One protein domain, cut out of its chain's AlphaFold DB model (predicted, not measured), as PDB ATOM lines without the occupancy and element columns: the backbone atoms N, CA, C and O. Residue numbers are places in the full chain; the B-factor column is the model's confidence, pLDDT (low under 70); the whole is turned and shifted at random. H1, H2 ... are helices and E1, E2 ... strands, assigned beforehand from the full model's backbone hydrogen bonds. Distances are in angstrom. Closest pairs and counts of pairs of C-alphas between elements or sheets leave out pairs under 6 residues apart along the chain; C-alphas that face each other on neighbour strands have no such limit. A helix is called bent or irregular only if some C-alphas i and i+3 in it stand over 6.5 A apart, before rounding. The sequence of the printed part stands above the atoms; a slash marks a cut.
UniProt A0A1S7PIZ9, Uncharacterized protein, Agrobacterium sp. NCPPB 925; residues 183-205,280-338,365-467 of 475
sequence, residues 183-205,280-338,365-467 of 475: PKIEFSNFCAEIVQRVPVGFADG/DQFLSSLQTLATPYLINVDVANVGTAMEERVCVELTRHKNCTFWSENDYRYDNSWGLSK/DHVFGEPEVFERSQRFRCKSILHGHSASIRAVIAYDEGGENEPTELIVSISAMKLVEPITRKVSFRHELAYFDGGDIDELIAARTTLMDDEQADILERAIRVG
ATOM      1  N   PRO A 183      -3.586  -2.756  46.253       82.94
ATOM      2  CA  PRO A 183      -4.495  -3.786  45.774       82.94
ATOM      3  C   PRO A 183      -3.849  -5.150  45.998       82.94
ATOM      4  O   PRO A 183      -2.629  -5.307  45.932       82.94
ATOM      5  N   LYS A 184      -4.677  -6.145  46.284       91.19
ATOM      6  CA  LYS A 184      -4.231  -7.524  46.435       91.19
ATOM      7  C   LYS A 184      -5.295  -8.387  45.798       91.19
ATOM      8  O   LYS A 184      -6.341  -8.628  46.396       91.19
ATOM      9  N   ILE A 185      -5.017  -8.800  44.570       93.75
ATOM     10  CA  ILE A 185      -5.861  -9.733  43.843       93.75
ATOM     11  C   ILE A 185      -5.475 -11.156  44.217       93.75
ATOM     12  O   ILE A 185      -4.294 -11.496  44.266       93.75
ATOM     13  N   GLU A 186      -6.473 -11.992  44.457       95.12
ATOM     14  CA  GLU A 186      -6.301 -13.425  44.638       95.12
ATOM     15  C   GLU A 186      -7.487 -14.188  44.049       95.12
ATOM     16  O   GLU A 186      -8.548 -13.619  43.777       95.12
ATOM     17  N   PHE A 187      -7.303 -15.489  43.845       94.50
ATOM     18  CA  PHE A 187      -8.438 -16.359  43.596       94.50
ATOM     19  C   PHE A 187      -9.141 -16.650  44.923       94.50
ATOM     20  O   PHE A 187      -8.490 -17.119  45.856       94.50
ATOM     21  N   SER A 188     -10.446 -16.403  45.007       88.62
ATOM     22  CA  SER A 188     -11.205 -16.605  46.254       88.62
ATOM     23  C   SER A 188     -11.799 -18.012  46.385       88.62
ATOM     24  O   SER A 188     -11.830 -18.537  47.491       88.62
ATOM     25  N   ASN A 189     -12.157 -18.660  45.270       84.88
ATOM     26  CA  ASN A 189     -12.747 -20.009  45.229       84.88
ATOM     27  C   ASN A 189     -12.096 -20.896  44.152       84.88
ATOM     28  O   ASN A 189     -12.764 -21.488  43.307       84.88
ATOM     29  N   PHE A 190     -10.764 -20.957  44.123       87.88
ATOM     30  CA  PHE A 190     -10.073 -21.746  43.103       87.88
ATOM     31  C   PHE A 190     -10.031 -23.231  43.452       87.88
ATOM     32  O   PHE A 190      -9.408 -23.618  44.442       87.88
ATOM     33  N   CYS A 191     -10.602 -24.061  42.583       90.31
ATOM     34  CA  CYS A 191     -10.459 -25.506  42.664       90.31
ATOM     35  C   CYS A 191      -9.407 -25.989  41.657       90.31
ATOM     36  O   CYS A 191      -9.547 -25.787  40.452       90.31
ATOM     37  N   ALA A 192      -8.330 -26.600  42.158       92.75
ATOM     38  CA  ALA A 192      -7.244 -27.109  41.318       92.75
ATOM     39  C   ALA A 192      -7.611 -28.418  40.600       92.75
ATOM     40  O   ALA A 192      -6.994 -28.754  39.592       92.75
ATOM     41  N   GLU A 193      -8.600 -29.146  41.114       94.88
ATOM     42  CA  GLU A 193      -9.082 -30.396  40.541       94.88
ATOM     43  C   GLU A 193     -10.609 -30.378  40.489       94.88
ATOM     44  O   GLU A 193     -11.271 -30.320  41.522       94.88
ATOM     45  N   ILE A 194     -11.164 -30.417  39.280       93.94
ATOM     46  CA  ILE A 194     -12.606 -30.454  39.052       93.94
ATOM     47  C   ILE A 194     -12.982 -31.875  38.647       93.94
ATOM     48  O   ILE A 194     -12.521 -32.404  37.634       93.94
ATOM     49  N   VAL A 195     -13.823 -32.489  39.470       92.94
ATOM     50  CA  VAL A 195     -14.322 -33.847  39.276       92.94
ATOM     51  C   VAL A 195     -15.736 -33.743  38.747       92.94
ATOM     52  O   VAL A 195     -16.624 -33.270  39.453       92.94
ATOM     53  N   GLN A 196     -15.938 -34.159  37.504       93.06
ATOM     54  CA  GLN A 196     -17.264 -34.196  36.912       93.06
ATOM     55  C   GLN A 196     -17.792 -35.622  36.960       93.06
ATOM     56  O   GLN A 196     -17.230 -36.521  36.334       93.06
ATOM     57  N   ARG A 197     -18.893 -35.820  37.683       94.81
ATOM     58  CA  ARG A 197     -19.604 -37.096  37.665       94.81
ATOM     59  C   ARG A 197     -20.378 -37.220  36.355       94.81
ATOM     60  O   ARG A 197     -21.138 -36.318  36.001       94.81
ATOM     61  N   VAL A 198     -20.167 -38.318  35.641       94.81
ATOM     62  CA  VAL A 198     -20.846 -38.618  34.376       94.81
ATOM     63  C   VAL A 198     -21.725 -39.849  34.594       94.81
ATOM     64  O   VAL A 198     -21.212 -40.885  35.033       94.81
ATOM     65  N   PRO A 199     -23.038 -39.759  34.328       97.12
ATOM     66  CA  PRO A 199     -23.942 -40.870  34.569       97.12
ATOM     67  C   PRO A 199     -23.698 -41.980  33.544       97.12
ATOM     68  O   PRO A 199     -23.842 -41.776  32.342       97.12
ATOM     69  N   VAL A 200     -23.354 -43.181  34.006       97.06
ATOM     70  CA  VAL A 200     -23.276 -44.384  33.146       97.06
ATOM     71  C   VAL A 200     -24.513 -45.269  33.255       97.06
ATOM     72  O   VAL A 200     -24.684 -46.204  32.478       97.06
ATOM     73  N   GLY A 201     -25.387 -44.959  34.207       98.00
ATOM     74  CA  GLY A 201     -26.629 -45.660  34.469       98.00
ATOM     75  C   GLY A 201     -27.277 -45.144  35.747       98.00
ATOM     76  O   GLY A 201     -26.862 -44.128  36.309       98.00
ATOM     77  N   PHE A 202     -28.272 -45.881  36.220       98.19
ATOM     78  CA  PHE A 202     -29.009 -45.568  37.439       98.19
ATOM     79  C   PHE A 202     -28.604 -46.489  38.591       98.19
ATOM     80  O   PHE A 202     -28.253 -47.646  38.359       98.19
ATOM     81  N   ALA A 203     -28.619 -45.971  39.818       97.81
ATOM     82  CA  ALA A 203     -28.231 -46.719  41.010       97.81
ATOM     83  C   ALA A 203     -29.114 -47.959  41.240       97.81
ATOM     84  O   ALA A 203     -30.297 -47.983  40.889       97.81
ATOM     85  N   ASP A 204     -28.546 -48.991  41.870       97.25
ATOM     86  CA  ASP A 204     -29.279 -50.217  42.191       97.25
ATOM     87  C   ASP A 204     -30.497 -49.913  43.078       97.25
ATOM     88  O   ASP A 204     -30.377 -49.345  44.163       97.25
ATOM     89  N   GLY A 205     -31.682 -50.324  42.621       96.31
ATOM     90  CA  GLY A 205     -32.946 -50.092  43.326       96.31
ATOM     91  C   GLY A 205     -33.576 -48.713  43.097       96.31
ATOM     92  O   GLY A 205     -34.626 -48.446  43.675       96.31
ATOM     93  N   ASP A 280     -33.434 -44.661  28.612       97.62
ATOM     94  CA  ASP A 280     -32.180 -44.563  27.851       97.62
ATOM     95  C   ASP A 280     -32.017 -43.197  27.169       97.62
ATOM     96  O   ASP A 280     -30.915 -42.653  27.107       97.62
ATOM     97  N   GLN A 281     -33.118 -42.616  26.682       97.69
ATOM     98  CA  GLN A 281     -33.112 -41.273  26.102       97.69
ATOM     99  C   GLN A 281     -32.818 -40.231  27.185       97.69
ATOM    100  O   GLN A 281     -31.985 -39.356  26.970       97.69
ATOM    101  N   PHE A 282     -33.438 -40.362  28.360       97.88
ATOM    102  CA  PHE A 282     -33.174 -39.476  29.491       97.88
ATOM    103  C   PHE A 282     -31.731 -39.598  29.989       97.88
ATOM    104  O   PHE A 282     -31.059 -38.588  30.187       97.88
ATOM    105  N   LEU A 283     -31.212 -40.825  30.114       97.94
ATOM    106  CA  LEU A 283     -29.812 -41.064  30.456       97.94
ATOM    107  C   LEU A 283     -28.870 -40.417  29.433       97.94
ATOM    108  O   LEU A 283     -27.919 -39.752  29.832       97.94
ATOM    109  N   SER A 284     -29.157 -40.548  28.134       97.44
ATOM    110  CA  SER A 284     -28.380 -39.888  27.080       97.44
ATOM    111  C   SER A 284     -28.420 -38.364  27.214       97.44
ATOM    112  O   SER A 284     -27.379 -37.727  27.088       97.44
ATOM    113  N   SER A 285     -29.574 -37.770  27.527       97.25
ATOM    114  CA  SER A 285     -29.694 -36.331  27.788       97.25
ATOM    115  C   SER A 285     -28.875 -35.879  29.002       97.25
ATOM    116  O   SER A 285     -28.241 -34.826  28.948       97.25
ATOM    117  N   LEU A 286     -28.833 -36.678  30.076       97.62
ATOM    118  CA  LEU A 286     -27.995 -36.407  31.249       97.62
ATOM    119  C   LEU A 286     -26.500 -36.568  30.949       97.62
ATOM    120  O   LEU A 286     -25.688 -35.780  31.429       97.62
ATOM    121  N   GLN A 287     -26.129 -37.573  30.153       95.94
ATOM    122  CA  GLN A 287     -24.754 -37.784  29.698       95.94
ATOM    123  C   GLN A 287     -24.267 -36.618  28.853       95.94
ATOM    124  O   GLN A 287     -23.180 -36.106  29.124       95.94
ATOM    125  N   THR A 288     -25.085 -36.169  27.893       95.44
ATOM    126  CA  THR A 288     -24.825 -34.941  27.145       95.44
ATOM    127  C   THR A 288     -24.619 -33.828  28.155       95.44
ATOM    128  O   THR A 288     -23.489 -33.402  28.308       95.44
ATOM    129  N   LEU A 289     -25.598 -33.477  28.992       96.38
ATOM    130  CA  LEU A 289     -25.487 -32.388  29.975       96.38
ATOM    131  C   LEU A 289     -24.214 -32.419  30.854       96.38
ATOM    132  O   LEU A 289     -23.646 -31.365  31.151       96.38
ATOM    133  N   ALA A 290     -23.757 -33.610  31.253       95.19
ATOM    134  CA  ALA A 290     -22.558 -33.818  32.065       95.19
ATOM    135  C   ALA A 290     -21.227 -33.747  31.287       95.19
ATOM    136  O   ALA A 290     -20.176 -33.653  31.920       95.19
ATOM    137  N   THR A 291     -21.258 -33.795  29.953       92.06
ATOM    138  CA  THR A 291     -20.089 -33.891  29.061       92.06
ATOM    139  C   THR A 291     -19.079 -32.744  29.229       92.06
ATOM    140  O   THR A 291     -17.884 -33.027  29.325       92.06
ATOM    141  N   PRO A 292     -19.470 -31.453  29.260       94.06
ATOM    142  CA  PRO A 292     -18.502 -30.378  29.394       94.06
ATOM    143  C   PRO A 292     -18.119 -30.149  30.853       94.06
ATOM    144  O   PRO A 292     -18.930 -30.219  31.782       94.06
ATOM    145  N   TYR A 293     -16.891 -29.713  31.064       94.50
ATOM    146  CA  TYR A 293     -16.472 -29.123  32.321       94.50
ATOM    147  C   TYR A 293     -16.894 -27.656  32.384       94.50
ATOM    148  O   TYR A 293     -16.681 -26.883  31.449       94.50
ATOM    149  N   LEU A 294     -17.464 -27.262  33.521       94.06
ATOM    150  CA  LEU A 294     -17.672 -25.860  33.859       94.06
ATOM    151  C   LEU A 294     -16.584 -25.419  34.820       94.06
ATOM    152  O   LEU A 294     -16.425 -25.993  35.896       94.06
ATOM    153  N   ILE A 295     -15.863 -24.368  34.443       94.56
ATOM    154  CA  ILE A 295     -14.970 -23.672  35.358       94.56
ATOM    155  C   ILE A 295     -15.576 -22.314  35.700       94.56
ATOM    156  O   ILE A 295     -15.845 -21.502  34.816       94.56
ATOM    157  N   ASN A 296     -15.775 -22.073  36.994       94.88
ATOM    158  CA  ASN A 296     -16.068 -20.750  37.528       94.88
ATOM    159  C   ASN A 296     -14.805 -20.259  38.241       94.88
ATOM    160  O   ASN A 296     -14.265 -20.960  39.098       94.88
ATOM    161  N   VAL A 297     -14.300 -19.089  37.856       95.62
ATOM    162  CA  VAL A 297     -13.101 -18.502  38.460       95.62
ATOM    163  C   VAL A 297     -13.479 -17.186  39.114       95.62
ATOM    164  O   VAL A 297     -13.772 -16.208  38.426       95.62
ATOM    165  N   ASP A 298     -13.412 -17.166  40.443       96.31
ATOM    166  CA  ASP A 298     -13.691 -15.978  41.245       96.31
ATOM    167  C   ASP A 298     -12.398 -15.231  41.567       96.31
ATOM    168  O   ASP A 298     -11.516 -15.733  42.276       96.31
ATOM    169  N   VAL A 299     -12.306 -13.999  41.078       96.44
ATOM    170  CA  VAL A 299     -11.188 -13.091  41.319       96.44
ATOM    171  C   VAL A 299     -11.622 -12.037  42.323       96.44
ATOM    172  O   VAL A 299     -12.525 -11.250  42.051       96.44
ATOM    173  N   ALA A 300     -10.979 -12.014  43.489       96.38
ATOM    174  CA  ALA A 300     -11.303 -11.090  44.568       96.38
ATOM    175  C   ALA A 300     -10.170 -10.094  44.803       96.38
ATOM    176  O   ALA A 300      -8.993 -10.451  44.744       96.38
ATOM    177  N   ASN A 301     -10.530  -8.851  45.121       95.56
ATOM    178  CA  ASN A 301      -9.581  -7.857  45.605       95.56
ATOM    179  C   ASN A 301      -9.669  -7.730  47.131       95.56
ATOM    180  O   ASN A 301     -10.478  -6.973  47.674       95.56
ATOM    181  N   VAL A 302      -8.799  -8.457  47.826       94.00
ATOM    182  CA  VAL A 302      -8.686  -8.435  49.292       94.00
ATOM    183  C   VAL A 302      -7.720  -7.362  49.800       94.00
ATOM    184  O   VAL A 302      -7.504  -7.231  51.005       94.00
ATOM    185  N   GLY A 303      -7.101  -6.604  48.894       90.56
ATOM    186  CA  GLY A 303      -6.223  -5.491  49.243       90.56
ATOM    187  C   GLY A 303      -7.009  -4.226  49.524       90.56
ATOM    188  O   GLY A 303      -8.191  -4.143  49.250       90.56
ATOM    189  N   THR A 304      -6.347  -3.212  50.053       87.50
ATOM    190  CA  THR A 304      -6.960  -1.972  50.568       87.50
ATOM    191  C   THR A 304      -7.205  -0.883  49.515       87.50
ATOM    192  O   THR A 304      -7.655   0.209  49.853       87.50
ATOM    193  N   ALA A 305      -6.896  -1.149  48.244       88.50
ATOM    194  CA  ALA A 305      -7.130  -0.236  47.124       88.50
ATOM    195  C   ALA A 305      -7.737  -0.981  45.937       88.50
ATOM    196  O   ALA A 305      -7.580  -2.193  45.830       88.50
ATOM    197  N   MET A 306      -8.382  -0.253  45.024       91.19
ATOM    198  CA  MET A 306      -8.862  -0.828  43.766       91.19
ATOM    199  C   MET A 306      -7.704  -1.320  42.885       91.19
ATOM    200  O   MET A 306      -6.639  -0.688  42.819       91.19
ATOM    201  N   GLU A 307      -7.953  -2.420  42.185       93.12
ATOM    202  CA  GLU A 307      -7.102  -2.906  41.105       93.12
ATOM    203  C   GLU A 307      -7.734  -2.558  39.760       93.12
ATOM    204  O   GLU A 307      -8.953  -2.623  39.618       93.12
ATOM    205  N   GLU A 308      -6.911  -2.205  38.777       93.31
ATOM    206  CA  GLU A 308      -7.360  -1.820  37.440       93.31
ATOM    207  C   GLU A 308      -6.852  -2.804  36.383       93.31
ATOM    208  O   GLU A 308      -5.800  -3.432  36.531       93.31
ATOM    209  N   ARG A 309      -7.590  -2.889  35.271       94.31
ATOM    210  CA  ARG A 309      -7.261  -3.708  34.095       94.31
ATOM    211  C   ARG A 309      -7.000  -5.167  34.467       94.31
ATOM    212  O   ARG A 309      -6.019  -5.761  34.022       94.31
ATOM    213  N   VAL A 310      -7.878  -5.726  35.296       96.00
ATOM    214  CA  VAL A 310      -7.799  -7.130  35.690       96.00
ATOM    215  C   VAL A 310      -8.146  -7.985  34.479       96.00
ATOM    216  O   VAL A 310      -9.192  -7.823  33.850       96.00
ATOM    217  N   CYS A 311      -7.247  -8.892  34.132       97.19
ATOM    218  CA  CYS A 311      -7.358  -9.774  32.990       97.19
ATOM    219  C   CYS A 311      -7.167 -11.212  33.457       97.19
ATOM    220  O   CYS A 311      -6.125 -11.553  34.020       97.19
ATOM    221  N   VAL A 312      -8.163 -12.052  33.194       97.75
ATOM    222  CA  VAL A 312      -8.088 -13.493  33.439       97.75
ATOM    223  C   VAL A 312      -7.939 -14.184  32.099       97.75
ATOM    224  O   VAL A 312      -8.762 -14.007  31.205       97.75
ATOM    225  N   GLU A 313      -6.871 -14.949  31.944       97.94
ATOM    226  CA  GLU A 313      -6.591 -15.719  30.740       97.94
ATOM    227  C   GLU A 313      -6.624 -17.209  31.067       97.94
ATOM    228  O   GLU A 313      -5.914 -17.689  31.954       97.94
ATOM    229  N   LEU A 314      -7.471 -17.930  30.340       97.75
ATOM    230  CA  LEU A 314      -7.558 -19.379  30.340       97.75
ATOM    231  C   LEU A 314      -6.769 -19.882  29.134       97.75
ATOM    232  O   LEU A 314      -7.127 -19.564  28.007       97.75
ATOM    233  N   THR A 315      -5.726 -20.674  29.345       97.62
ATOM    234  CA  THR A 315      -4.863 -21.199  28.279       97.62
ATOM    235  C   THR A 315      -4.901 -22.718  28.272       97.62
ATOM    236  O   THR A 315      -4.662 -23.360  29.299       97.62
ATOM    237  N   ARG A 316      -5.169 -23.294  27.096       95.44
ATOM    238  CA  ARG A 316      -5.180 -24.742  26.874       95.44
ATOM    239  C   ARG A 316      -3.820 -25.342  27.225       95.44
ATOM    240  O   ARG A 316      -2.797 -24.862  26.734       95.44
ATOM    241  N   HIS A 317      -3.811 -26.397  28.041       93.75
ATOM    242  CA  HIS A 317      -2.586 -27.122  28.384       93.75
ATOM    243  C   HIS A 317      -2.596 -28.548  27.825       93.75
ATOM    244  O   HIS A 317      -1.683 -28.895  27.076       93.75
ATOM    245  N   LYS A 318      -3.626 -29.352  28.128       92.69
ATOM    246  CA  LYS A 318      -3.798 -30.711  27.580       92.69
ATOM    247  C   LYS A 318      -5.267 -31.053  27.361       92.69
ATOM    248  O   LYS A 318      -6.081 -30.776  28.237       92.69
ATOM    249  N   ASN A 319      -5.561 -31.690  26.226       91.00
ATOM    250  CA  ASN A 319      -6.837 -32.336  25.886       91.00
ATOM    251  C   ASN A 319      -8.083 -31.538  26.268       91.00
ATOM    252  O   ASN A 319      -9.021 -32.076  26.855       91.00
ATOM    253  N   CYS A 320      -8.060 -30.241  25.981       91.94
ATOM    254  CA  CYS A 320      -9.136 -29.325  26.307       91.94
ATOM    255  C   CYS A 320      -9.410 -28.412  25.117       91.94
ATOM    256  O   CYS A 320      -8.473 -27.827  24.560       91.94
ATOM    257  N   THR A 321     -10.680 -28.203  24.801       92.94
ATOM    258  CA  THR A 321     -11.158 -27.184  23.867       92.94
ATOM    259  C   THR A 321     -12.154 -26.272  24.558       92.94
ATOM    260  O   THR A 321     -12.884 -26.678  25.459       92.94
ATOM    261  N   PHE A 322     -12.151 -24.999  24.167       94.50
ATOM    262  CA  PHE A 322     -13.130 -24.044  24.663       94.50
ATOM    263  C   PHE A 322     -14.360 -24.067  23.779       94.50
ATOM    264  O   PHE A 322     -14.228 -23.941  22.560       94.50
ATOM    265  N   TRP A 323     -15.529 -24.169  24.396       92.81
ATOM    266  CA  TRP A 323     -16.806 -24.091  23.701       92.81
ATOM    267  C   TRP A 323     -17.533 -22.798  24.053       92.81
ATOM    268  O   TRP A 323     -17.346 -22.223  25.130       92.81
ATOM    269  N   SER A 324     -18.345 -22.324  23.112       90.31
ATOM    270  CA  SER A 324     -19.317 -21.272  23.378       90.31
ATOM    271  C   SER A 324     -20.447 -21.850  24.225       90.31
ATOM    272  O   SER A 324     -20.922 -22.953  23.962       90.31
ATOM    273  N   GLU A 325     -20.913 -21.091  25.217       89.44
ATOM    274  CA  GLU A 325     -22.086 -21.480  26.005       89.44
ATOM    275  C   GLU A 325     -23.314 -21.660  25.096       89.44
ATOM    276  O   GLU A 325     -24.065 -22.616  25.262       89.44
ATOM    277  N   ASN A 326     -23.461 -20.817  24.068       89.12
ATOM    278  CA  ASN A 326     -24.596 -20.867  23.142       89.12
ATOM    279  C   ASN A 326     -24.613 -22.123  22.266       89.12
ATOM    280  O   ASN A 326     -25.684 -22.688  22.054       89.12
ATOM    281  N   ASP A 327     -23.449 -22.562  21.778       87.44
ATOM    282  CA  ASP A 327     -23.357 -23.775  20.953       87.44
ATOM    283  C   ASP A 327     -23.846 -24.977  21.767       87.44
ATOM    284  O   ASP A 327     -24.632 -25.797  21.305       87.44
ATOM    285  N   TYR A 328     -23.459 -25.006  23.041       88.94
ATOM    286  CA  TYR A 328     -23.799 -26.094  23.933       88.94
ATOM    287  C   TYR A 328     -25.262 -26.083  24.397       88.94
ATOM    288  O   TYR A 328     -25.871 -27.143  24.553       88.94
ATOM    289  N   ARG A 329     -25.854 -24.895  24.573       92.69
ATOM    290  CA  ARG A 329     -27.288 -24.749  24.869       92.69
ATOM    291  C   ARG A 329     -28.161 -25.375  23.790       92.69
ATOM    292  O   ARG A 329     -29.155 -26.019  24.117       92.69
ATOM    293  N   TYR A 330     -27.774 -25.220  22.524       89.88
ATOM    294  CA  TYR A 330     -28.493 -25.824  21.405       89.88
ATOM    295  C   TYR A 330     -28.474 -27.357  21.486       89.88
ATOM    296  O   TYR A 330     -29.523 -27.993  21.382       89.88
ATOM    297  N   ASP A 331     -27.307 -27.941  21.770       89.56
ATOM    298  CA  ASP A 331     -27.140 -29.394  21.899       89.56
ATOM    299  C   ASP A 331     -27.835 -29.981  23.145       89.56
ATOM    300  O   ASP A 331     -28.100 -31.183  23.204       89.56
ATOM    301  N   ASN A 332     -28.171 -29.144  24.135       93.81
ATOM    302  CA  ASN A 332     -28.845 -29.537  25.382       93.81
ATOM    303  C   ASN A 332     -30.300 -29.069  25.467       93.81
ATOM    304  O   ASN A 332     -30.894 -29.050  26.550       93.81
ATOM    305  N   SER A 333     -30.905 -28.740  24.329       94.50
ATOM    306  CA  SER A 333     -32.350 -28.575  24.248       94.50
ATOM    307  C   SER A 333     -33.021 -29.946  24.251       94.50
ATOM    308  O   SER A 333     -32.893 -30.728  23.310       94.50
ATOM    309  N   TRP A 334     -33.750 -30.259  25.320       96.00
ATOM    310  CA  TRP A 334     -34.523 -31.498  25.415       96.00
ATOM    311  C   TRP A 334     -35.896 -31.351  24.747       96.00
ATOM    312  O   TRP A 334     -36.586 -32.344  24.538       96.00
ATOM    313  N   GLY A 335     -36.279 -30.126  24.370       95.00
ATOM    314  CA  GLY A 335     -37.587 -29.801  23.799       95.00
ATOM    315  C   GLY A 335     -38.653 -29.463  24.845       95.00
ATOM    316  O   GLY A 335     -39.830 -29.358  24.499       95.00
ATOM    317  N   LEU A 336     -38.262 -29.282  26.110       96.19
ATOM    318  CA  LEU A 336     -39.163 -28.848  27.173       96.19
ATOM    319  C   LEU A 336     -39.438 -27.344  27.034       96.19
ATOM    320  O   LEU A 336     -38.588 -26.520  27.350       96.19
ATOM    321  N   SER A 337     -40.635 -26.998  26.570       96.19
ATOM    322  CA  SER A 337     -41.095 -25.613  26.391       96.19
ATOM    323  C   SER A 337     -42.538 -25.477  26.864       96.19
ATOM    324  O   SER A 337     -43.309 -26.442  26.800       96.19
ATOM    325  N   LYS A 338     -42.917 -24.300  27.373       95.31
ATOM    326  CA  LYS A 338     -44.285 -24.059  27.840       95.31
ATOM    327  C   LYS A 338     -45.212 -24.042  26.621       95.31
ATOM    328  O   LYS A 338     -44.916 -23.387  25.621       95.31
ATOM    329  N   ASP A 365     -18.170  -1.516  35.471       84.69
ATOM    330  CA  ASP A 365     -16.698  -1.499  35.431       84.69
ATOM    331  C   ASP A 365     -16.048  -2.616  36.284       84.69
ATOM    332  O   ASP A 365     -14.890  -2.962  36.055       84.69
ATOM    333  N   HIS A 366     -16.821  -3.205  37.205       86.00
ATOM    334  CA  HIS A 366     -16.456  -4.275  38.134       86.00
ATOM    335  C   HIS A 366     -16.921  -5.685  37.749       86.00
ATOM    336  O   HIS A 366     -16.850  -6.593  38.574       86.00
ATOM    337  N   VAL A 367     -17.386  -5.889  36.517       91.62
ATOM    338  CA  VAL A 367     -17.756  -7.208  35.988       91.62
ATOM    339  C   VAL A 367     -16.861  -7.529  34.791       91.62
ATOM    340  O   VAL A 367     -16.392  -6.629  34.089       91.62
ATOM    341  N   PHE A 368     -16.558  -8.809  34.583       92.50
ATOM    342  CA  PHE A 368     -15.854  -9.242  33.381       92.50
ATOM    343  C   PHE A 368     -16.778  -9.144  32.163       92.50
ATOM    344  O   PHE A 368     -17.936  -9.549  32.224       92.50
ATOM    345  N   GLY A 369     -16.265  -8.595  31.063       91.69
ATOM    346  CA  GLY A 369     -16.967  -8.618  29.779       91.69
ATOM    347  C   GLY A 369     -16.977 -10.008  29.135       91.69
ATOM    348  O   GLY A 369     -16.431 -10.968  29.685       91.69
ATOM    349  N   GLU A 370     -17.562 -10.092  27.940       91.62
ATOM    350  CA  GLU A 370     -17.536 -11.309  27.121       91.62
ATOM    351  C   GLU A 370     -16.094 -11.771  26.819       91.62
ATOM    352  O   GLU A 370     -15.188 -10.935  26.692       91.62
ATOM    353  N   PRO A 371     -15.853 -13.092  26.707       94.44
ATOM    354  CA  PRO A 371     -14.526 -13.620  26.430       94.44
ATOM    355  C   PRO A 371     -14.034 -13.272  25.023       94.44
ATOM    356  O   PRO A 371     -14.690 -13.541  24.020       94.44
ATOM    357  N   GLU A 372     -12.798 -12.786  24.935       94.75
ATOM    358  CA  GLU A 372     -12.031 -12.774  23.691       94.75
ATOM    359  C   GLU A 372     -11.486 -14.192  23.447       94.75
ATOM    360  O   GLU A 372     -10.664 -14.689  24.224       94.75
ATOM    361  N   VAL A 373     -11.946 -14.856  22.384       92.69
ATOM    362  CA  VAL A 373     -11.545 -16.231  22.051       92.69
ATOM    363  C   VAL A 373     -10.360 -16.228  21.083       92.69
ATOM    364  O   VAL A 373     -10.396 -15.607  20.023       92.69
ATOM    365  N   PHE A 374      -9.313 -16.970  21.434       93.69
ATOM    366  CA  PHE A 374      -8.132 -17.242  20.619       93.69
ATOM    367  C   PHE A 374      -8.002 -18.755  20.387       93.69
ATOM    368  O   PHE A 374      -8.590 -19.560  21.103       93.69
ATOM    369  N   GLU A 375      -7.168 -19.169  19.428       91.12
ATOM    370  CA  GLU A 375      -6.969 -20.589  19.074       91.12
ATOM    371  C   GLU A 375      -6.622 -21.482  20.287       91.12
ATOM    372  O   GLU A 375      -7.020 -22.650  20.373       91.12
ATOM    373  N   ARG A 376      -5.861 -20.930  21.242       93.94
ATOM    374  CA  ARG A 376      -5.367 -21.649  22.424       93.94
ATOM    375  C   ARG A 376      -5.763 -21.038  23.763       93.94
ATOM    376  O   ARG A 376      -5.418 -21.616  24.793       93.94
ATOM    377  N   SER A 377      -6.461 -19.907  23.774       96.25
ATOM    378  CA  SER A 377      -6.824 -19.224  25.015       96.25
ATOM    379  C   SER A 377      -8.170 -18.510  24.934       96.25
ATOM    380  O   SER A 377      -8.622 -18.136  23.857       96.25
ATOM    381  N   GLN A 378      -8.805 -18.306  26.083       96.88
ATOM    382  CA  GLN A 378      -9.916 -17.376  26.263       96.88
ATOM    383  C   GLN A 378      -9.504 -16.305  27.265       96.88
ATOM    384  O   GLN A 378      -8.947 -16.616  28.319       96.88
ATOM    385  N   ARG A 379      -9.767 -15.041  26.941       97.25
ATOM    386  CA  ARG A 379      -9.373 -13.904  27.772       97.25
ATOM    387  C   ARG A 379     -10.581 -13.091  28.199       97.25
ATOM    388  O   ARG A 379     -11.342 -12.612  27.369       97.25
ATOM    389  N   PHE A 380     -10.676 -12.853  29.496       96.94
ATOM    390  CA  PHE A 380     -11.721 -12.066  30.128       96.94
ATOM    391  C   PHE A 380     -11.104 -10.797  30.698       96.94
ATOM    392  O   PHE A 380     -10.074 -10.846  31.376       96.94
ATOM    393  N   ARG A 381     -11.730  -9.648  30.440       96.19
ATOM    394  CA  ARG A 381     -11.243  -8.349  30.918       96.19
ATOM    395  C   ARG A 381     -12.272  -7.690  31.819       96.19
ATOM    396  O   ARG A 381     -13.448  -7.621  31.480       96.19
ATOM    397  N   CYS A 382     -11.796  -7.173  32.941       95.12
ATOM    398  CA  CYS A 382     -12.540  -6.345  33.873       95.12
ATOM    399  C   CYS A 382     -11.788  -5.018  34.028       95.12
ATOM    400  O   CYS A 382     -10.556  -4.990  34.146       95.12
ATOM    401  N   LYS A 383     -12.506  -3.891  33.977       94.06
ATOM    402  CA  LYS A 383     -11.861  -2.573  34.029       94.06
ATOM    403  C   LYS A 383     -11.276  -2.303  35.407       94.06
ATOM    404  O   LYS A 383     -10.154  -1.803  35.475       94.06
ATOM    405  N   SER A 384     -11.987  -2.644  36.477       94.31
ATOM    406  CA  SER A 384     -11.479  -2.512  37.838       94.31
ATOM    407  C   SER A 384     -12.209  -3.408  38.833       94.31
ATOM    408  O   SER A 384     -13.406  -3.606  38.728       94.31
ATOM    409  N   ILE A 385     -11.513  -3.911  39.852       94.25
ATOM    410  CA  ILE A 385     -12.140  -4.620  40.978       94.25
ATOM    411  C   ILE A 385     -11.923  -3.787  42.241       94.25
ATOM    412  O   ILE A 385     -10.787  -3.544  42.668       94.25
ATOM    413  N   LEU A 386     -13.022  -3.321  42.834       92.62
ATOM    414  CA  LEU A 386     -13.010  -2.531  44.065       92.62
ATOM    415  C   LEU A 386     -12.552  -3.374  45.262       92.62
ATOM    416  O   LEU A 386     -12.717  -4.591  45.281       92.62
ATOM    417  N   HIS A 387     -12.009  -2.717  46.290       90.75
ATOM    418  CA  HIS A 387     -11.682  -3.377  47.557       90.75
ATOM    419  C   HIS A 387     -12.908  -4.111  48.123       90.75
ATOM    420  O   HIS A 387     -14.010  -3.557  48.155       90.75
ATOM    421  N   GLY A 388     -12.706  -5.354  48.563       90.81
ATOM    422  CA  GLY A 388     -13.739  -6.179  49.185       90.81
ATOM    423  C   GLY A 388     -14.765  -6.744  48.203       90.81
ATOM    424  O   GLY A 388     -15.732  -7.357  48.641       90.81
ATOM    425  N   HIS A 389     -14.569  -6.542  46.898       93.62
ATOM    426  CA  HIS A 389     -15.432  -7.089  45.859       93.62
ATOM    427  C   HIS A 389     -14.741  -8.246  45.133       93.62
ATOM    428  O   HIS A 389     -13.508  -8.332  45.071       93.62
ATOM    429  N   SER A 390     -15.562  -9.119  44.562       94.62
ATOM    430  CA  SER A 390     -15.149 -10.207  43.685       94.62
ATOM    431  C   SER A 390     -15.888 -10.122  42.359       94.62
ATOM    432  O   SER A 390     -17.032  -9.674  42.301       94.62
ATOM    433  N   ALA A 391     -15.228 -10.573  41.302       95.62
ATOM    434  CA  ALA A 391     -15.817 -10.748  39.989       95.62
ATOM    435  C   ALA A 391     -15.544 -12.176  39.514       95.62
ATOM    436  O   ALA A 391     -14.452 -12.708  39.725       95.62
ATOM    437  N   SER A 392     -16.536 -12.777  38.871       95.44
ATOM    438  CA  SER A 392     -16.490 -14.168  38.433       95.44
ATOM    439  C   SER A 392     -16.448 -14.235  36.916       95.44
ATOM    440  O   SER A 392     -17.123 -13.462  36.237       95.44
ATOM    441  N   ILE A 393     -15.675 -15.178  36.391       95.25
ATOM    442  CA  ILE A 393     -15.785 -15.611  34.999       95.25
ATOM    443  C   ILE A 393     -16.270 -17.050  34.959       95.25
ATOM    444  O   ILE A 393     -16.028 -17.823  35.889       95.25
ATOM    445  N   ARG A 394     -16.899 -17.411  33.847       95.06
ATOM    446  CA  ARG A 394     -17.277 -18.782  33.540       95.06
ATOM    447  C   ARG A 394     -16.734 -19.157  32.173       95.06
ATOM    448  O   ARG A 394     -16.778 -18.345  31.253       95.06
ATOM    449  N   ALA A 395     -16.250 -20.384  32.047       95.38
ATOM    450  CA  ALA A 395     -15.939 -20.973  30.754       95.38
ATOM    451  C   ALA A 395     -16.430 -22.419  30.677       95.38
ATOM    452  O   ALA A 395     -16.441 -23.145  31.678       95.38
ATOM    453  N   VAL A 396     -16.820 -22.812  29.466       95.50
ATOM    454  CA  VAL A 396     -17.230 -24.170  29.113       95.50
ATOM    455  C   VAL A 396     -16.060 -24.843  28.409       95.50
ATOM    456  O   VAL A 396     -15.514 -24.312  27.436       95.50
ATOM    457  N   ILE A 397     -15.645 -25.992  28.927       94.69
ATOM    458  CA  ILE A 397     -14.484 -26.727  28.436       94.69
ATOM    459  C   ILE A 397     -14.941 -28.121  28.040       94.69
ATOM    460  O   ILE A 397     -15.486 -28.851  28.862       94.69
ATOM    461  N   ALA A 398     -14.677 -28.508  26.802       91.12
ATOM    462  CA  ALA A 398     -14.822 -29.883  26.363       91.12
ATOM    463  C   ALA A 398     -13.477 -30.604  26.425       91.12
ATOM    464  O   ALA A 398     -12.411 -29.985  26.317       91.12
ATOM    465  N   TYR A 399     -13.528 -31.919  26.613       87.31
ATOM    466  CA  TYR A 399     -12.355 -32.761  26.443       87.31
ATOM    467  C   TYR A 399     -12.118 -33.005  24.946       87.31
ATOM    468  O   TYR A 399     -13.061 -33.203  24.183       87.31
ATOM    469  N   ASP A 400     -10.855 -32.992  24.522       81.75
ATOM    470  CA  ASP A 400     -10.495 -33.407  23.160       81.75
ATOM    471  C   ASP A 400     -10.487 -34.946  23.089       81.75
ATOM    472  O   ASP A 400     -10.133 -35.601  24.068       81.75
ATOM    473  N   GLU A 401     -10.827 -35.535  21.936       67.00
ATOM    474  CA  GLU A 401     -10.977 -36.991  21.688       67.00
ATOM    475  C   GLU A 401      -9.708 -37.860  21.928       67.00
ATOM    476  O   GLU A 401      -9.652 -39.019  21.522       67.00
ATOM    477  N   GLY A 402      -8.671 -37.341  22.596       56.66
ATOM    478  CA  GLY A 402      -7.353 -37.955  22.822       56.66
ATOM    479  C   GLY A 402      -7.309 -39.210  23.712       56.66
ATOM    480  O   GLY A 402      -6.222 -39.685  24.029       56.66
ATOM    481  N   GLY A 403      -8.459 -39.788  24.071       56.56
ATOM    482  CA  GLY A 403      -8.581 -41.019  24.855       56.56
ATOM    483  C   GLY A 403      -8.918 -40.773  26.329       56.56
ATOM    484  O   GLY A 403      -8.335 -39.910  26.978       56.56
ATOM    485  N   GLU A 404      -9.836 -41.583  26.869       59.47
ATOM    486  CA  GLU A 404     -10.449 -41.469  28.212       59.47
ATOM    487  C   GLU A 404      -9.465 -41.399  29.399       59.47
ATOM    488  O   GLU A 404      -9.868 -41.068  30.511       59.47
ATOM    489  N   ASN A 405      -8.180 -41.700  29.188       69.31
ATOM    490  CA  ASN A 405      -7.178 -41.819  30.250       69.31
ATOM    491  C   ASN A 405      -6.192 -40.647  30.339       69.31
ATOM    492  O   ASN A 405      -5.360 -40.630  31.250       69.31
ATOM    493  N   GLU A 406      -6.225 -39.692  29.410       79.88
ATOM    494  CA  GLU A 406      -5.332 -38.540  29.493       79.88
ATOM    495  C   GLU A 406      -6.002 -37.368  30.232       79.88
ATOM    496  O   GLU A 406      -7.126 -36.996  29.901       79.88
ATOM    497  N   PRO A 407      -5.325 -36.740  31.212       83.88
ATOM    498  CA  PRO A 407      -5.926 -35.668  31.993       83.88
ATOM    499  C   PRO A 407      -6.172 -34.431  31.124       83.88
ATOM    500  O   PRO A 407      -5.254 -33.913  30.479       83.88
ATOM    501  N   THR A 408      -7.401 -33.921  31.165       92.69
ATOM    502  CA  THR A 408      -7.750 -32.597  30.644       92.69
ATOM    503  C   THR A 408      -7.185 -31.552  31.604       92.69
ATOM    504  O   THR A 408      -7.457 -31.576  32.804       92.69
ATOM    505  N   GLU A 409      -6.353 -30.640  31.105       95.25
ATOM    506  CA  GLU A 409      -5.648 -29.656  31.929       95.25
ATOM    507  C   GLU A 409      -5.731 -28.258  31.310       95.25
ATOM    508  O   GLU A 409      -5.506 -28.072  30.111       95.25
ATOM    509  N   LEU A 410      -5.962 -27.261  32.159       96.44
ATOM    510  CA  LEU A 410      -6.038 -25.848  31.805       96.44
ATOM    511  C   LEU A 410      -5.096 -25.026  32.689       96.44
ATOM    512  O   LEU A 410      -4.930 -25.309  33.876       96.44
ATOM    513  N   ILE A 411      -4.502 -23.975  32.132       97.69
ATOM    514  CA  ILE A 411      -3.783 -22.959  32.901       97.69
ATOM    515  C   ILE A 411      -4.663 -21.715  33.020       97.69
ATOM    516  O   ILE A 411      -5.106 -21.169  32.018       97.69
ATOM    517  N   VAL A 412      -4.876 -21.243  34.244       97.81
ATOM    518  CA  VAL A 412      -5.601 -20.008  34.559       97.81
ATOM    519  C   VAL A 412      -4.598 -18.987  35.070       97.81
ATOM    520  O   VAL A 412      -3.902 -19.242  36.053       97.81
ATOM    521  N   SER A 413      -4.509 -17.834  34.416       97.56
ATOM    522  CA  SER A 413      -3.602 -16.752  34.804       97.56
ATOM    523  C   SER A 413      -4.367 -15.460  35.045       97.56
ATOM    524  O   SER A 413      -5.128 -15.022  34.187       97.56
ATOM    525  N   ILE A 414      -4.134 -14.828  36.195       97.44
ATOM    526  CA  ILE A 414      -4.594 -13.466  36.472       97.44
ATOM    527  C   ILE A 414      -3.431 -12.511  36.231       97.44
ATOM    528  O   ILE A 414      -2.360 -12.672  36.811       97.44
ATOM    529  N   SER A 415      -3.666 -11.481  35.430       96.56
ATOM    530  CA  SER A 415      -2.794 -10.316  35.304       96.56
ATOM    531  C   SER A 415      -3.582  -9.053  35.644       96.56
ATOM    532  O   SER A 415      -4.796  -9.001  35.461       96.56
ATOM    533  N   ALA A 416      -2.913  -8.042  36.188       95.31
ATOM    534  CA  ALA A 416      -3.530  -6.761  36.513       95.31
ATOM    535  C   ALA A 416      -2.484  -5.645  36.473       95.31
ATOM    536  O   ALA A 416      -1.286  -5.924  36.456       95.31
ATOM    537  N   MET A 417      -2.916  -4.383  36.459       92.06
ATOM    538  CA  MET A 417      -2.005  -3.253  36.264       92.06
ATOM    539  C   MET A 417      -0.936  -3.131  37.359       92.06
ATOM    540  O   MET A 417       0.215  -2.833  37.043       92.06
ATOM    541  N   LYS A 418      -1.299  -3.332  38.632       88.75
ATOM    542  CA  LYS A 418      -0.367  -3.205  39.768       88.75
ATOM    543  C   LYS A 418       0.186  -4.550  40.250       88.75
ATOM    544  O   LYS A 418       0.961  -4.587  41.207       88.75
ATOM    545  N   LEU A 419      -0.172  -5.642  39.579       89.56
ATOM    546  CA  LEU A 419       0.337  -6.976  39.864       89.56
ATOM    547  C   LEU A 419       1.658  -7.196  39.107       89.56
ATOM    548  O   LEU A 419       1.673  -7.233  37.881       89.56
ATOM    549  N   VAL A 420       2.768  -7.332  39.844       88.06
ATOM    550  CA  VAL A 420       4.124  -7.442  39.265       88.06
ATOM    551  C   VAL A 420       4.303  -8.726  38.454       88.06
ATOM    552  O   VAL A 420       4.868  -8.694  37.363       88.06
ATOM    553  N   GLU A 421       3.811  -9.847  38.981       92.12
ATOM    554  CA  GLU A 421       3.875 -11.158  38.337       92.12
ATOM    555  C   GLU A 421       2.468 -11.752  38.238       92.12
ATOM    556  O   GLU A 421       1.738 -11.735  39.234       92.12
ATOM    557  N   PRO A 422       2.071 -12.295  37.074       95.38
ATOM    558  CA  PRO A 422       0.783 -12.956  36.938       95.38
ATOM    559  C   PRO A 422       0.609 -14.092  37.952       95.38
ATOM    560  O   PRO A 422       1.513 -14.901  38.167       95.38
ATOM    561  N   ILE A 423      -0.578 -14.193  38.548       96.19
ATOM    562  CA  ILE A 423      -0.911 -15.329  39.408       96.19
ATOM    563  C   ILE A 423      -1.404 -16.446  38.501       96.19
ATOM    564  O   ILE A 423      -2.531 -16.406  38.010       96.19
ATOM    565  N   THR A 424      -0.563 -17.455  38.308       96.94
ATOM    566  CA  THR A 424      -0.888 -18.616  37.483       96.94
ATOM    567  C   THR A 424      -1.220 -19.829  38.345       96.94
ATOM    568  O   THR A 424      -0.559 -20.126  39.350       96.94
ATOM    569  N   ARG A 425      -2.265 -20.549  37.949       97.25
ATOM    570  CA  ARG A 425      -2.687 -21.817  38.537       97.25
ATOM    571  C   ARG A 425      -3.040 -22.808  37.439       97.25
ATOM    572  O   ARG A 425      -3.481 -22.430  36.361       97.25
ATOM    573  N   LYS A 426      -2.838 -24.086  37.730       97.12
ATOM    574  CA  LYS A 426      -3.235 -25.191  36.864       97.12
ATOM    575  C   LYS A 426      -4.520 -25.801  37.417       97.12
ATOM    576  O   LYS A 426      -4.609 -26.001  38.626       97.12
ATOM    577  N   VAL A 427      -5.470 -26.080  36.533       96.81
ATOM    578  CA  VAL A 427      -6.694 -26.829  36.821       96.81
ATOM    579  C   VAL A 427      -6.627 -28.140  36.063       96.81
ATOM    580  O   VAL A 427      -6.355 -28.148  34.862       96.81
ATOM    581  N   SER A 428      -6.859 -29.235  36.769       95.75
ATOM    582  CA  SER A 428      -7.025 -30.559  36.186       95.75
ATOM    583  C   SER A 428      -8.494 -30.948  36.243       95.75
ATOM    584  O   SER A 428      -9.172 -30.686  37.234       95.75
ATOM    585  N   PHE A 429      -8.972 -31.591  35.192       94.06
ATOM    586  CA  PHE A 429     -10.334 -32.079  35.096       94.06
ATOM    587  C   PHE A 429     -10.321 -33.597  34.976       94.06
ATOM    588  O   PHE A 429      -9.472 -34.161  34.278       94.06
ATOM    589  N   ARG A 430     -11.250 -34.256  35.668       91.81
ATOM    590  CA  ARG A 430     -11.431 -35.705  35.582       91.81
ATOM    591  C   ARG A 430     -12.907 -36.066  35.503       91.81
ATOM    592  O   ARG A 430     -13.728 -35.469  36.202       91.81
ATOM    593  N   HIS A 431     -13.214 -37.078  34.702       90.19
ATOM    594  CA  HIS A 431     -14.508 -37.740  34.738       90.19
ATOM    595  C   HIS A 431     -14.520 -38.814  35.817       90.19
ATOM    596  O   HIS A 431     -13.577 -39.591  35.962       90.19
ATOM    597  N   GLU A 432     -15.620 -38.866  36.549       93.00
ATOM    598  CA  GLU A 432     -15.943 -39.955  37.453       93.00
ATOM    599  C   GLU A 432     -17.237 -40.599  36.965       93.00
ATOM    600  O   GLU A 432     -18.320 -40.024  37.063       93.00
ATOM    601  N   LEU A 433     -17.113 -41.786  36.377       94.44
ATOM    602  CA  LEU A 433     -18.271 -42.557  35.945       94.44
ATOM    603  C   LEU A 433     -19.030 -43.034  37.185       94.44
ATOM    604  O   LEU A 433     -18.447 -43.695  38.045       94.44
ATOM    605  N   ALA A 434     -20.317 -42.712  37.277       96.75
ATOM    606  CA  ALA A 434     -21.137 -43.093  38.420       96.75
ATOM    607  C   ALA A 434     -22.546 -43.520  38.000       96.75
ATOM    608  O   ALA A 434     -23.064 -43.103  36.964       96.75
ATOM    609  N   TYR A 435     -23.161 -44.354  38.833       98.00
ATOM    610  CA  TYR A 435     -24.586 -44.654  38.758       98.00
ATOM    611  C   TYR A 435     -25.337 -43.619  39.584       98.00
ATOM    612  O   TYR A 435     -24.953 -43.367  40.724       98.00
ATOM    613  N   PHE A 436     -26.345 -42.990  38.988       98.19
ATOM    614  CA  PHE A 436     -27.035 -41.850  39.587       98.19
ATOM    615  C   PHE A 436     -28.330 -42.288  40.272       98.19
ATOM    616  O   PHE A 436     -29.067 -43.124  39.742       98.19
ATOM    617  N   ASP A 437     -28.617 -41.695  41.425       97.81
ATOM    618  CA  ASP A 437     -29.949 -41.682  42.030       97.81
ATOM    619  C   ASP A 437     -30.669 -40.341  41.773       97.81
ATOM    620  O   ASP A 437     -30.189 -39.483  41.031       97.81
ATOM    621  N   GLY A 438     -31.848 -40.150  42.370       96.75
ATOM    622  CA  GLY A 438     -32.637 -38.929  42.179       96.75
ATOM    623  C   GLY A 438     -31.939 -37.663  42.684       96.75
ATOM    624  O   GLY A 438     -32.090 -36.606  42.077       96.75
ATOM    625  N   GLY A 439     -31.141 -37.767  43.752       96.88
ATOM    626  CA  GLY A 439     -30.386 -36.638  44.290       96.88
ATOM    627  C   GLY A 439     -29.252 -36.225  43.358       96.88
ATOM    628  O   GLY A 439     -29.081 -35.034  43.097       96.88
ATOM    629  N   ASP A 440     -28.540 -37.205  42.802       97.69
ATOM    630  CA  ASP A 440     -27.479 -36.976  41.820       97.69
ATOM    631  C   ASP A 440     -28.010 -36.320  40.534       97.69
ATOM    632  O   ASP A 440     -27.367 -35.429  39.972       97.69
ATOM    633  N   ILE A 441     -29.193 -36.740  40.063       98.00
ATOM    634  CA  ILE A 441     -29.842 -36.162  38.877       98.00
ATOM    635  C   ILE A 441     -30.247 -34.709  39.144       98.00
ATOM    636  O   ILE A 441     -29.912 -33.829  38.348       98.00
ATOM    637  N   ASP A 442     -30.930 -34.443  40.262       97.50
ATOM    638  CA  ASP A 442     -31.341 -33.091  40.654       97.50
ATOM    639  C   ASP A 442     -30.123 -32.161  40.820       97.50
ATOM    640  O   ASP A 442     -30.157 -31.005  40.392       97.50
ATOM    641  N   GLU A 443     -29.027 -32.646  41.416       96.69
ATOM    642  CA  GLU A 443     -27.781 -31.885  41.562       96.69
ATOM    643  C   GLU A 443     -27.139 -31.575  40.206       96.69
ATOM    644  O   GLU A 443     -26.771 -30.422  39.960       96.69
ATOM    645  N   LEU A 444     -27.045 -32.563  39.308       97.00
ATOM    646  CA  LEU A 444     -26.488 -32.362  37.972       97.00
ATOM    647  C   LEU A 444     -27.305 -31.335  37.183       97.00
ATOM    648  O   LEU A 444     -26.725 -30.403  36.627       97.00
ATOM    649  N   ILE A 445     -28.633 -31.476  37.141       96.81
ATOM    650  CA  ILE A 445     -29.489 -30.538  36.408       96.81
ATOM    651  C   ILE A 445     -29.356 -29.137  37.006       96.81
ATOM    652  O   ILE A 445     -29.080 -28.197  36.264       96.81
ATOM    653  N   ALA A 446     -29.457 -28.992  38.333       95.81
ATOM    654  CA  ALA A 446     -29.341 -27.696  39.003       95.81
ATOM    655  C   ALA A 446     -27.982 -27.018  38.763       95.81
ATOM    656  O   ALA A 446     -27.924 -25.811  38.537       95.81
ATOM    657  N   ALA A 447     -26.885 -27.780  38.775       94.44
ATOM    658  CA  ALA A 447     -25.549 -27.247  38.529       94.44
ATOM    659  C   ALA A 447     -25.330 -26.825  37.065       94.44
ATOM    660  O   ALA A 447     -24.426 -26.032  36.787       94.44
ATOM    661  N   ARG A 448     -26.119 -27.370  36.127       95.31
ATOM    662  CA  ARG A 448     -25.914 -27.245  34.676       95.31
ATOM    663  C   ARG A 448     -27.066 -26.560  33.936       95.31
ATOM    664  O   ARG A 448     -27.046 -26.538  32.712       95.31
ATOM    665  N   THR A 449     -28.020 -25.937  34.625       94.44
ATOM    666  CA  THR A 449     -29.143 -25.223  33.981       94.44
ATOM    667  C   THR A 449     -28.687 -24.135  33.008       94.44
ATOM    668  O   THR A 449     -29.313 -23.925  31.979       94.44
ATOM    669  N   THR A 450     -27.547 -23.490  33.260       93.31
ATOM    670  CA  THR A 450     -27.000 -22.436  32.384       93.31
ATOM    671  C   THR A 450     -26.516 -22.961  31.030       93.31
ATOM    672  O   THR A 450     -26.282 -22.197  30.101       93.31
ATOM    673  N   LEU A 451     -26.346 -24.278  30.926       95.00
ATOM    674  CA  LEU A 451     -26.001 -24.985  29.700       95.00
ATOM    675  C   LEU A 451     -27.235 -25.451  28.919       95.00
ATOM    676  O   LEU A 451     -27.077 -26.157  27.931       95.00
ATOM    677  N   MET A 452     -28.440 -25.087  29.353       96.00
ATOM    678  CA  MET A 452     -29.699 -25.398  28.680       96.00
ATOM    679  C   MET A 452     -30.305 -24.143  28.047       96.00
ATOM    680  O   MET A 452     -29.891 -23.019  28.335       96.00
ATOM    681  N   ASP A 453     -31.307 -24.342  27.193       94.62
ATOM    682  CA  ASP A 453     -32.187 -23.259  26.754       94.62
ATOM    683  C   ASP A 453     -32.819 -22.535  27.959       94.62
ATOM    684  O   ASP A 453     -33.185 -23.183  28.942       94.62
ATOM    685  N   ASP A 454     -32.945 -21.205  27.888       94.44
ATOM    686  CA  ASP A 454     -33.373 -20.369  29.020       94.44
ATOM    687  C   ASP A 454     -34.773 -20.755  29.538       94.44
ATOM    688  O   ASP A 454     -35.016 -20.718  30.747       94.44
ATOM    689  N   GLU A 455     -35.695 -21.145  28.650       95.12
ATOM    690  CA  GLU A 455     -37.045 -21.548  29.047       95.12
ATOM    691  C   GLU A 455     -37.032 -22.906  29.758       95.12
ATOM    692  O   GLU A 455     -37.612 -23.049  30.838       95.12
ATOM    693  N   GLN A 456     -36.326 -23.888  29.193       96.44
ATOM    694  CA  GLN A 456     -36.142 -25.204  29.808       96.44
ATOM    695  C   GLN A 456     -35.429 -25.097  31.166       96.44
ATOM    696  O   GLN A 456     -35.835 -25.751  32.130       96.44
ATOM    697  N   ALA A 457     -34.385 -24.268  31.247       96.19
ATOM    698  CA  ALA A 457     -33.621 -24.009  32.460       96.19
ATOM    699  C   ALA A 457     -34.510 -23.450  33.581       96.19
ATOM    700  O   ALA A 457     -34.489 -23.984  34.689       96.19
ATOM    701  N   ASP A 458     -35.331 -22.431  33.285       96.06
ATOM    702  CA  ASP A 458     -36.275 -21.827  34.241       96.06
ATOM    703  C   ASP A 458     -37.286 -22.855  34.769       96.06
ATOM    704  O   ASP A 458     -37.549 -22.911  35.972       96.06
ATOM    705  N   ILE A 459     -37.835 -23.697  33.888       96.62
ATOM    706  CA  ILE A 459     -38.795 -24.740  34.273       96.62
ATOM    707  C   ILE A 459     -38.142 -25.756  35.219       96.62
ATOM    708  O   ILE A 459     -38.681 -26.044  36.292       96.62
ATOM    709  N   LEU A 460     -36.977 -26.290  34.842       96.81
ATOM    710  CA  LEU A 460     -36.291 -27.326  35.616       96.81
ATOM    711  C   LEU A 460     -35.754 -26.797  36.947       96.81
ATOM    712  O   LEU A 460     -35.883 -27.473  37.967       96.81
ATOM    713  N   GLU A 461     -35.205 -25.581  36.976       95.56
ATOM    714  CA  GLU A 461     -34.697 -24.973  38.207       95.56
ATOM    715  C   GLU A 461     -35.804 -24.823  39.261       95.56
ATOM    716  O   GLU A 461     -35.603 -25.156  40.433       95.56
ATOM    717  N   ARG A 462     -36.997 -24.370  38.852       94.94
ATOM    718  CA  ARG A 462     -38.155 -24.257  39.753       94.94
ATOM    719  C   ARG A 462     -38.618 -25.620  40.252       94.94
ATOM    720  O   ARG A 462     -38.836 -25.776  41.454       94.94
ATOM    721  N   ALA A 463     -38.739 -26.595  39.353       95.31
ATOM    722  CA  ALA A 463     -39.170 -27.945  39.699       95.31
ATOM    723  C   ALA A 463     -38.226 -28.598  40.725       95.31
ATOM    724  O   ALA A 463     -38.684 -29.149  41.727       95.31
ATOM    725  N   ILE A 464     -36.910 -28.472  40.535       95.44
ATOM    726  CA  ILE A 464     -35.907 -29.067  41.430       95.44
ATOM    727  C   ILE A 464     -35.899 -28.394  42.807       95.44
ATOM    728  O   ILE A 464     -35.804 -29.084  43.823       95.44
ATOM    729  N   ARG A 465     -36.046 -27.062  42.876       92.56
ATOM    730  CA  ARG A 465     -36.088 -26.330  44.159       92.56
ATOM    731  C   ARG A 465     -37.245 -26.786  45.055       92.56
ATOM    732  O   ARG A 465     -37.034 -26.997  46.245       92.56
ATOM    733  N   VAL A 466     -38.438 -27.010  44.495       87.12
ATOM    734  CA  VAL A 466     -39.615 -27.459  45.270       87.12
ATOM    735  C   VAL A 466     -39.423 -28.851  45.880       87.12
ATOM    736  O   VAL A 466     -39.906 -29.110  46.977       87.12
ATOM    737  N   GLY A 467     -38.669 -29.737  45.221       73.31
ATOM    738  CA  GLY A 467     -38.377 -31.072  45.755       73.31
ATOM    739  C   GLY A 467     -37.563 -31.064  47.058       73.31
ATOM    740  O   GLY A 467     -37.674 -32.000  47.846       73.31
TER     741      GLY A 467
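AT A GLANCE: This is residues 183 to 205, 280 to 338 and 365 to 467 of the 475 residues of an uncharacterized protein of Agrobacterium sp. NCPPB 925 (UniProt A0A1S7PIZ9). Two curled sheets, the five strands E2, E9, E8, E4 and E6 and the four strands E1, E3, E7 and E5, are partly face to face as a twisted sandwich. E2 and E9 run on past the smaller sheet at one end, where H1 and H3 pack over E2, H4 covers H3 from outside, and the short H2 packs on the last turn of H3. The printed part has 185 residues with four named helices and nine named strands, along the chain E1 E2 H1 E3 E4 E5 H2 E6 E7 E8 E9 H3 H4, and its class is mixed, helices and strands. The larger sheet, in the order E2 E9 E8 E4 E6, is mixed; the smaller, in the order E1 E3 E7 E5, is antiparallel throughout. The whole is compact, with a radius of gyration of the C-alphas of 18.0 A and spans of 56 by 38 by 28 A.

HOW THE PARTS SIT: In the larger sheet, edge strand E2, residues 193 to 202, is parallel to E9, residues 423 to 436, with N 196 and O 430 at 2.9 A. E9 forms a hairpin with E8, residues 408 to 415, with N 412 and O 425 at 2.8 A. E8 is antiparallel to E4, residues 307 to 318, with N 313 and O 413 at 2.8 A. E4 is antiparallel to edge strand E6, residues 377 to 385, with N 312 and O 380 at 2.9 A. The sheet is strongly twisted, and the way across it turns by 156 degrees; E9 bends by 60 degrees at residue 433 and E6 by 55 degrees at residue 382. In the other sheet E3, residues 293 to 301, is antiparallel to E1, residues 185 to 187, with N 186 and O 300 at 3.0 A, and to E7, residues 390 to 399, with N 295 and O 395 at 3.1 A. E7 is antiparallel to E5, residues 320 to 323, with N 321 and O 398 at 2.9 A. Between the sheets, for instance, the closest C-alphas of E5 and E8, Cys 320 and Thr 408, are 5.6 A apart. H1, residues 280 to 290, is on the larger sheet over E2 at a height of 8.8 A, along the strands. The hub is H3, residues 438 to 451, irregular with C-alphas 447 and 450 7.9 A apart. H3 touches H1 at a steep tilt of 56 degrees, the same way, closest at the C-alphas of Leu 289 and Arg 448, 7.0 A. H4, residues 454 to 467, forms a helical hairpin with H3 at a shallow tilt of 28 degrees, closest at the C-alphas of Thr 449 and Ala 457, 4.9 A. H2, residues 325 to 331, touches residues 450 to 451 of H3, closest at the C-alphas of Arg 329 and Leu 451, 5.0 A, and only grazes the smaller sheet. Of these three touching pairs one is at a shallow tilt, and the helix packing is only just mostly crossed. Every O i to N i+4 pair is within hydrogen-bond range in H1 and H2, with 8 of 10 in H3 and 9 of 10 in H4.

IN THESE COORDINATES: E1 begins at C-alpha 185, (-5.861, -9.733, 43.843). E9 is the longest strand, 37.2 A from C-alpha 423 at (-0.911, -15.329, 39.408) to C-alpha 436; E4 measures 31.1 A and E7 28.5 A. H3 measures 19.9 A, and H4 20.5 A, ending at C-alpha 467, (-38.377, -31.072, 45.755).

THE WHOLE: The C-alphas farthest apart, of Gly 205 and Lys 418, are 57.2 A apart. Residues 206 to 279 are not printed, with 16.5 A between C-alphas 205 and 280, nor are 339 to 364, with 36.4 A between C-alphas 338 and 365. Of the links that are printed whole, E7 to E8 and E8 to E9 are short and the others tight. The mean pLDDT of the printed part is 93.1, and residues 401 to 405 are under 70.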